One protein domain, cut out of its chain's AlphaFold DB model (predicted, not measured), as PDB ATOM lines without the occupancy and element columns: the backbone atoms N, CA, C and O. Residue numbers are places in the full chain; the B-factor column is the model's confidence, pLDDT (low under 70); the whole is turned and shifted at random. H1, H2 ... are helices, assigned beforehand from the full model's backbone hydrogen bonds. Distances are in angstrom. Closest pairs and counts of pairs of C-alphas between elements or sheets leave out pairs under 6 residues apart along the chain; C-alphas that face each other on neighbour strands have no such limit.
ATOM      1  N   LEU A   2      38.767 -21.009  10.294       69.25
ATOM      2  CA  LEU A   2      39.810 -22.041  10.153       69.25
ATOM      3  C   LEU A   2      39.389 -23.255   9.298       69.25
ATOM      4  O   LEU A   2      40.132 -23.664   8.420       69.25
ATOM      5  N   ILE A   3      38.175 -23.781   9.499       77.62
ATOM      6  CA  ILE A   3      37.659 -24.948   8.754       77.62
ATOM      7  C   ILE A   3      37.569 -24.674   7.246       77.62
ATOM      8  O   ILE A   3      37.916 -25.532   6.444       77.62
ATOM      9  N   VAL A   4      37.148 -23.466   6.862       87.31
ATOM     10  CA  VAL A   4      37.034 -23.063   5.452       87.31
ATOM     11  C   VAL A   4      38.418 -22.981   4.806       87.31
ATOM     12  O   VAL A   4      38.608 -23.483   3.704       87.31
ATOM     13  N   ILE A   5      39.397 -22.413   5.518       81.25
ATOM     14  CA  ILE A   5      40.787 -22.306   5.054       81.25
ATOM     15  C   ILE A   5      41.407 -23.698   4.887       81.25
ATOM     16  O   ILE A   5      41.970 -23.998   3.838       81.25
ATOM     17  N   VAL A   6      41.258 -24.572   5.886       77.31
ATOM     18  CA  VAL A   6      41.768 -25.950   5.829       77.31
ATOM     19  C   VAL A   6      41.106 -26.730   4.691       77.31
ATOM     20  O   VAL A   6      41.800 -27.388   3.920       77.31
ATOM     21  N   GLY A   7      39.784 -26.607   4.535       79.12
ATOM     22  CA  GLY A   7      39.047 -27.234   3.439       79.12
ATOM     23  C   GLY A   7      39.539 -26.776   2.065       79.12
ATOM     24  O   GLY A   7      39.818 -27.614   1.212       79.12
ATOM     25  N   ALA A   8      39.723 -25.467   1.869       83.81
ATOM     26  CA  ALA A   8      40.237 -24.904   0.619       83.81
ATOM     27  C   ALA A   8      41.661 -25.392   0.293       83.81
ATOM     28  O   ALA A   8      41.938 -25.729  -0.857       83.81
ATOM     29  N   ILE A   9      42.543 -25.488   1.296       81.94
ATOM     30  CA  ILE A   9      43.910 -26.013   1.129       81.94
ATOM     31  C   ILE A   9      43.880 -27.489   0.715       81.94
ATOM     32  O   ILE A   9      44.583 -27.870  -0.221       81.94
ATOM     33  N   ILE A  10      43.051 -28.315   1.364       80.94
ATOM     34  CA  ILE A  10      42.923 -29.746   1.041       80.94
ATOM     35  C   ILE A  10      42.373 -29.936  -0.378       80.94
ATOM     36  O   ILE A  10      42.916 -30.733  -1.146       80.94
ATOM     37  N   LEU A  11      41.332 -29.190  -0.754       84.19
ATOM     38  CA  LEU A  11      40.757 -29.219  -2.103       84.19
ATOM     39  C   LEU A  11      41.778 -28.799  -3.164       84.19
ATOM     40  O   LEU A  11      41.939 -29.502  -4.160       84.19
ATOM     41  N   TYR A  12      42.503 -27.702  -2.934       80.25
ATOM     42  CA  TYR A  12      43.535 -27.223  -3.856       80.25
ATOM     43  C   TYR A  12      44.685 -28.227  -4.002       80.25
ATOM     44  O   TYR A  12      45.120 -28.510  -5.118       80.25
ATOM     45  N   ALA A  13      45.132 -28.823  -2.892       77.31
ATOM     46  CA  ALA A  13      46.166 -29.850  -2.912       77.31
ATOM     47  C   ALA A  13      45.716 -31.102  -3.684       77.31
ATOM     48  O   ALA A  13      46.469 -31.633  -4.500       77.31
ATOM     49  N   THR A  14      44.470 -31.536  -3.478       78.19
ATOM     50  CA  THR A  14      43.878 -32.691  -4.173       78.19
ATOM     51  C   THR A  14      43.740 -32.425  -5.673       78.19
ATOM     52  O   THR A  14      44.112 -33.268  -6.484       78.19
ATOM     53  N   ALA A  15      43.276 -31.231  -6.053       81.88
ATOM     54  CA  ALA A  15      43.183 -30.813  -7.449       81.88
ATOM     55  C   ALA A  15      44.560 -30.771  -8.136       81.88
ATOM     56  O   ALA A  15      44.673 -31.145  -9.302       81.88
ATOM     57  N   GLY A  16      45.615 -30.370  -7.423       74.69
ATOM     58  CA  GLY A  16      46.983 -30.424  -7.941       74.69
ATOM     59  C   GLY A  16      47.522 -31.845  -8.126       74.69
ATOM     60  O   GLY A  16      48.120 -32.128  -9.160       74.69
ATOM     61  N   VAL A  17      47.243 -32.768  -7.197       73.94
ATOM     62  CA  VAL A  17      47.608 -34.196  -7.343       73.94
ATOM     63  C   VAL A  17      46.863 -34.860  -8.510       73.94
ATOM     64  O   VAL A  17      47.448 -35.670  -9.224       73.94
ATOM     65  N   LEU A  18      45.599 -34.492  -8.743       80.81
ATOM     66  CA  LEU A  18      44.788 -34.979  -9.869       80.81
ATOM     67  C   LEU A  18      45.142 -34.321 -11.219       80.81
ATOM     68  O   LEU A  18      44.525 -34.638 -12.234       80.81
ATOM     69  N   GLY A  19      46.115 -33.405 -11.245       75.06
ATOM     70  CA  GLY A  19      46.556 -32.714 -12.461       75.06
ATOM     71  C   GLY A  19      45.595 -31.631 -12.963       75.06
ATOM     72  O   GLY A  19      45.773 -31.117 -14.064       75.06
ATOM     73  N   TRP A  20      44.585 -31.257 -12.174       81.31
ATOM     74  CA  TRP A  20      43.646 -30.177 -12.506       81.31
ATOM     75  C   TRP A  20      44.240 -28.787 -12.282       81.31
ATOM     76  O   TRP A  20      43.735 -27.804 -12.820       81.31
ATOM     77  N   VAL A  21      45.320 -28.698 -11.503       78.44
ATOM     78  CA  VAL A  21      46.086 -27.464 -11.317       78.44
ATOM     79  C   VAL A  21      47.436 -27.616 -12.022       78.44
ATOM     80  O   VAL A  21      48.144 -28.589 -11.757       78.44
ATOM     81  N   PRO A  22      47.836 -26.672 -12.895       74.38
ATOM     82  CA  PRO A  22      49.064 -26.769 -13.684       74.38
ATOM     83  C   PRO A  22      50.296 -26.413 -12.838       74.38
ATOM     84  O   PRO A  22      50.941 -25.378 -13.026       74.38
ATOM     85  N   TRP A  23      50.622 -27.260 -11.864       75.25
ATOM     86  CA  TRP A  23      51.820 -27.112 -11.050       75.25
ATOM     87  C   TRP A  23      53.073 -27.398 -11.881       75.25
ATOM     88  O   TRP A  23      53.250 -28.485 -12.424       75.25
ATOM     89  N   ARG A  24      53.984 -26.423 -11.957       72.25
ATOM     90  CA  ARG A  24      55.346 -26.647 -12.454       72.25
ATOM     91  C   ARG A  24      56.217 -27.114 -11.290       72.25
ATOM     92  O   ARG A  24      56.888 -26.302 -10.661       72.25
ATOM     93  N   THR A  25      56.172 -28.403 -10.975       72.06
ATOM     94  CA  THR A  25      56.978 -29.003  -9.902       72.06
ATOM     95  C   THR A  25      57.953 -30.028 -10.466       72.06
ATOM     96  O   THR A  25      57.695 -30.676 -11.480       72.06
ATOM     97  N   SER A  26      59.109 -30.169  -9.819       79.25
ATOM     98  CA  SER A  26      60.013 -31.288 -10.093       79.25
ATOM     99  C   SER A  26      59.566 -32.522  -9.296       79.25
ATOM    100  O   SER A  26      59.001 -32.361  -8.206       79.25
ATOM    101  N   PRO A  27      59.871 -33.752  -9.749       77.94
ATOM    102  CA  PRO A  27      59.556 -34.968  -8.995       77.94
ATOM    103  C   PRO A  27      60.064 -34.933  -7.544       77.94
ATOM    104  O   PRO A  27      59.343 -35.310  -6.624       77.94
ATOM    105  N   GLY A  28      61.270 -34.394  -7.320       78.00
ATOM    106  CA  GLY A  28      61.846 -34.240  -5.981       78.00
ATOM    107  C   GLY A  28      61.045 -33.296  -5.079       78.00
ATOM    108  O   GLY A  28      60.844 -33.599  -3.905       78.00
ATOM    109  N   SER A  29      60.526 -32.189  -5.622       77.62
ATOM    110  CA  SER A  29      59.690 -31.258  -4.851       77.62
ATOM    111  C   SER A  29      58.344 -31.869  -4.450       77.62
ATOM    112  O   SER A  29      57.898 -31.674  -3.319       77.62
ATOM    113  N   THR A  30      57.743 -32.681  -5.324       76.69
ATOM    114  CA  THR A  30      56.502 -33.412  -5.030       76.69
ATOM    115  C   THR A  30      56.716 -34.441  -3.918       76.69
ATOM    116  O   THR A  30      55.922 -34.508  -2.982       76.69
ATOM    117  N   ILE A  31      57.818 -35.199  -3.972       75.69
ATOM    118  CA  ILE A  31      58.173 -36.173  -2.927       75.69
ATOM    119  C   ILE A  31      58.408 -35.464  -1.586       75.69
ATOM    120  O   ILE A  31      57.843 -35.872  -0.572       75.69
ATOM    121  N   ALA A  32      59.190 -34.380  -1.576       77.62
ATOM    122  CA  ALA A  32      59.480 -33.624  -0.359       77.62
ATOM    123  C   ALA A  32      58.205 -33.050   0.286       77.62
ATOM    124  O   ALA A  32      58.025 -33.157   1.500       77.62
ATOM    125  N   ALA A  33      57.294 -32.495  -0.518       80.62
ATOM    126  CA  ALA A  33      56.001 -32.010  -0.040       80.62
ATOM    127  C   ALA A  33      55.136 -33.145   0.536       80.62
ATOM    128  O   ALA A  33      54.519 -32.972   1.588       80.62
ATOM    129  N   GLY A  34      55.135 -34.320  -0.104       77.44
ATOM    130  CA  GLY A  34      54.433 -35.507   0.387       77.44
ATOM    131  C   GLY A  34      54.948 -35.982   1.748       77.44
ATOM    132  O   GLY A  34      54.155 -36.219   2.657       77.44
ATOM    133  N   VAL A  35      56.273 -36.046   1.926       84.25
ATOM    134  CA  VAL A  35      56.896 -36.408   3.213       84.25
ATOM    135  C   VAL A  35      56.503 -35.418   4.313       84.25
ATOM    136  O   VAL A  35      56.112 -35.836   5.405       84.25
ATOM    137  N   TRP A  36      56.539 -34.115   4.023       86.25
ATOM    138  CA  TRP A  36      56.118 -33.085   4.976       86.25
ATOM    139  C   TRP A  36      54.642 -33.193   5.354       86.25
ATOM    140  O   TRP A  36      54.304 -33.047   6.530       86.25
ATOM    141  N   LEU A  37      53.771 -33.481   4.387       84.56
ATOM    142  CA  LEU A  37      52.344 -33.662   4.638       84.56
ATOM    143  C   LEU A  37      52.084 -34.864   5.557       84.56
ATOM    144  O   LEU A  37      51.299 -34.755   6.498       84.56
ATOM    145  N   VAL A  38      52.774 -35.986   5.321       82.50
ATOM    146  CA  VAL A  38      52.682 -37.178   6.179       82.50
ATOM    147  C   VAL A  38      53.157 -36.859   7.595       82.50
ATOM    148  O   VAL A  38      52.446 -37.157   8.554       82.50
ATOM    149  N   LEU A  39      54.310 -36.199   7.742       90.50
ATOM    150  CA  LEU A  39      54.841 -35.812   9.052       90.50
ATOM    151  C   LEU A  39      53.874 -34.887   9.806       90.50
ATOM    152  O   LEU A  39      53.581 -35.123  10.980       90.50
ATOM    153  N   ALA A  40      53.332 -33.873   9.128       86.69
ATOM    154  CA  ALA A  40      52.342 -32.966   9.703       86.69
ATOM    155  C   ALA A  40      51.069 -33.713  10.135       86.69
ATOM    156  O   ALA A  40      50.550 -33.468  11.226       86.69
ATOM    157  N   GLY A  41      50.603 -34.666   9.321       86.88
ATOM    158  CA  GLY A  41      49.478 -35.539   9.652       86.88
ATOM    159  C   GLY A  41      49.731 -36.375  10.909       86.88
ATOM    160  O   GLY A  41      48.885 -36.404  11.802       86.88
ATOM    161  N   VAL A  42      50.912 -36.989  11.029       90.81
ATOM    162  CA  VAL A  42      51.309 -37.761  12.222       90.81
ATOM    163  C   VAL A  42      51.313 -36.879  13.470       90.81
ATOM    164  O   VAL A  42      50.711 -37.248  14.479       90.81
ATOM    165  N   VAL A  43      51.928 -35.695  13.410       90.31
ATOM    166  CA  VAL A  43      51.962 -34.750  14.541       90.31
ATOM    167  C   VAL A  43      50.550 -34.321  14.949       90.31
ATOM    168  O   VAL A  43      50.239 -34.289  16.141       90.31
ATOM    169  N   LEU A  44      49.673 -34.040  13.981       88.50
ATOM    170  CA  LEU A  44      48.285 -33.662  14.244       88.50
ATOM    171  C   LEU A  44      47.502 -34.797  14.921       88.50
ATOM    172  O   LEU A  44      46.761 -34.552  15.879       88.50
ATOM    173  N   VAL A  45      47.681 -36.038  14.457       87.81
ATOM    174  CA  VAL A  45      47.061 -37.226  15.062       87.81
ATOM    175  C   VAL A  45      47.564 -37.421  16.488       87.81
ATOM    176  O   VAL A  45      46.744 -37.524  17.398       87.81
ATOM    177  N   LEU A  46      48.880 -37.390  16.715       88.12
ATOM    178  CA  LEU A  46      49.463 -37.517  18.055       88.12
ATOM    179  C   LEU A  46      48.980 -36.408  19.000       88.12
ATOM    180  O   LEU A  46      48.605 -36.689  20.136       88.12
ATOM    181  N   GLY A  47      48.918 -35.160  18.529       84.06
ATOM    182  CA  GLY A  47      48.380 -34.037  19.300       84.06
ATOM    183  C   GLY A  47      46.901 -34.220  19.652       84.06
ATOM    184  O   GLY A  47      46.496 -33.983  20.789       84.06
ATOM    185  N   THR A  48      46.097 -34.710  18.708       84.06
ATOM    186  CA  THR A  48      44.673 -34.992  18.934       84.06
ATOM    187  C   THR A  48      44.480 -36.140  19.922       84.06
ATOM    188  O   THR A  48      43.659 -36.028  20.831       84.06
ATOM    189  N   LEU A  49      45.246 -37.224  19.780       83.94
ATOM    190  CA  LEU A  49      45.241 -38.347  20.718       83.94
ATOM    191  C   LEU A  49      45.661 -37.898  22.119       83.94
ATOM    192  O   LEU A  49      45.019 -38.284  23.089       83.94
ATOM    193  N   ARG A  50      46.663 -37.016  22.227       80.06
ATOM    194  CA  ARG A  50      47.091 -36.420  23.498       80.06
ATOM    195  C   ARG A  50      45.978 -35.606  24.159       80.06
ATOM    196  O   ARG A  50      45.775 -35.744  25.356       80.06
ATOM    197  N   ILE A  51      45.246 -34.784  23.405       75.06
ATOM    198  CA  ILE A  51      44.125 -33.993  23.947       75.06
ATOM    199  C   ILE A  51      42.946 -34.896  24.338       75.06
ATOM    200  O   ILE A  51      42.280 -34.650  25.341       75.06
ATOM    201  N   ARG A  52      42.680 -35.948  23.552       70.88
ATOM    202  CA  ARG A  52      41.603 -36.917  23.811       70.88
ATOM    203  C   ARG A  52      41.944 -37.945  24.887       70.88
ATOM    204  O   ARG A  52      41.043 -38.665  25.312       70.88
ATOM    205  N   ALA A  53      43.202 -38.037  25.316       66.50
ATOM    206  CA  ALA A  53      43.599 -38.938  26.383       66.50
ATOM    207  C   ALA A  53      42.762 -38.645  27.639       66.50
ATOM    208  O   ALA A  53      42.614 -37.495  28.064       66.50
ATOM    209  N   ALA A  54      42.189 -39.702  28.221       52.94
ATOM    210  CA  ALA A  54      41.263 -39.615  29.351       52.94
ATOM    211  C   ALA A  54      41.868 -38.891  30.570       52.94
ATOM    212  O   ALA A  54      41.129 -38.295  31.353       52.94
ATOM    213  N   GLU A  55      43.200 -38.877  30.676       53.94
ATOM    214  CA  GLU A  55      43.975 -38.129  31.671       53.94
ATOM    215  C   GLU A  55      43.670 -36.620  31.663       53.94
ATOM    216  O   GLU A  55      43.630 -35.999  32.725       53.94
ATOM    217  N   PHE A  56      43.362 -36.033  30.498       49.56
ATOM    218  CA  PHE A  56      43.000 -34.614  30.367       49.56
ATOM    219  C   PHE A  56      41.489 -34.388  30.255       49.56
ATOM    220  O   PHE A  56      40.977 -33.399  30.778       49.56
ATOM    221  N   ALA A  57      40.750 -35.315  29.636       45.56
ATOM    222  CA  ALA A  57      39.300 -35.187  29.449       45.56
ATOM    223  C   ALA A  57      38.480 -35.427  30.736       45.56
ATOM    224  O   ALA A  57      37.310 -35.049  30.801       45.56
ATOM    225  N   THR A  58      39.074 -36.035  31.772       48.16
ATOM    226  CA  THR A  58      38.385 -36.345  33.041       48.16
ATOM    227  C   THR A  58      38.971 -35.655  34.269       48.16
ATOM    228  O   THR A  58      38.520 -35.931  35.385       48.16
ATOM    229  N   SER A  59      39.910 -34.713  34.102       43.81
ATOM    230  CA  SER A  59      40.434 -33.940  35.231       43.81
ATOM    231  C   SER A  59      39.384 -32.945  35.748       43.81
ATOM    232  O   SER A  59      39.415 -31.748  35.487       43.81
TER     233      SER A  59
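Overview. This is residues 2 to 59 of the 174 residues of the protein "PilZ domain-containing protein" of Arthrobacter sp. Hiyo8 (UniProt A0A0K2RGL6). From residue 2, the printed part makes a loose, open V: helix H1 leads into the link of residues 18 to 26, and the long helix H2 folds back and runs on past H1, with tiny H3 at its far end. H1 and H2 stay apart, and H2 makes most of the length. The 58 printed residues hold three named helices, H1, H2, H3 in chain order, and no named strand; the class is all helix. The whole is only just extended, close to loose, with a radius of gyration of the C-alphas of 15.9 A, and only just flat, spanning 50 by 25 by 14 A.

Arrangement. Look first at H1, residues 2 to 17, which is apart from H2, residues 27 to 52, and from H3, residues 54 to 57. H2 and H3 are close but not clearly touching; their closest C-alphas, of Ile 51 and Ala 57, are 7.4 A apart. In H1 and H2 every O i to N i+4 pair is within hydrogen-bond range; H3 is too short for such a pair.

Along the chain. Find C-alpha 2 at (39.810, -22.041, 10.153); H1 runs 22.7 A from there. H2 runs 37.4 A from C-alpha 27 at (59.556, -34.968, -8.995), and H3 4.8 A to C-alpha 57 at (39.300, -35.187, 29.449).

Size, cuts and confidence. The C-alphas of Arg 24 and Ser 59, the two farthest apart, are 50.5 A apart. The printed part has no cut; the link H1 to H2 is short and H2 to H3 tight. Look for pLDDT under 70 at residue 2 and residues 53 to 59.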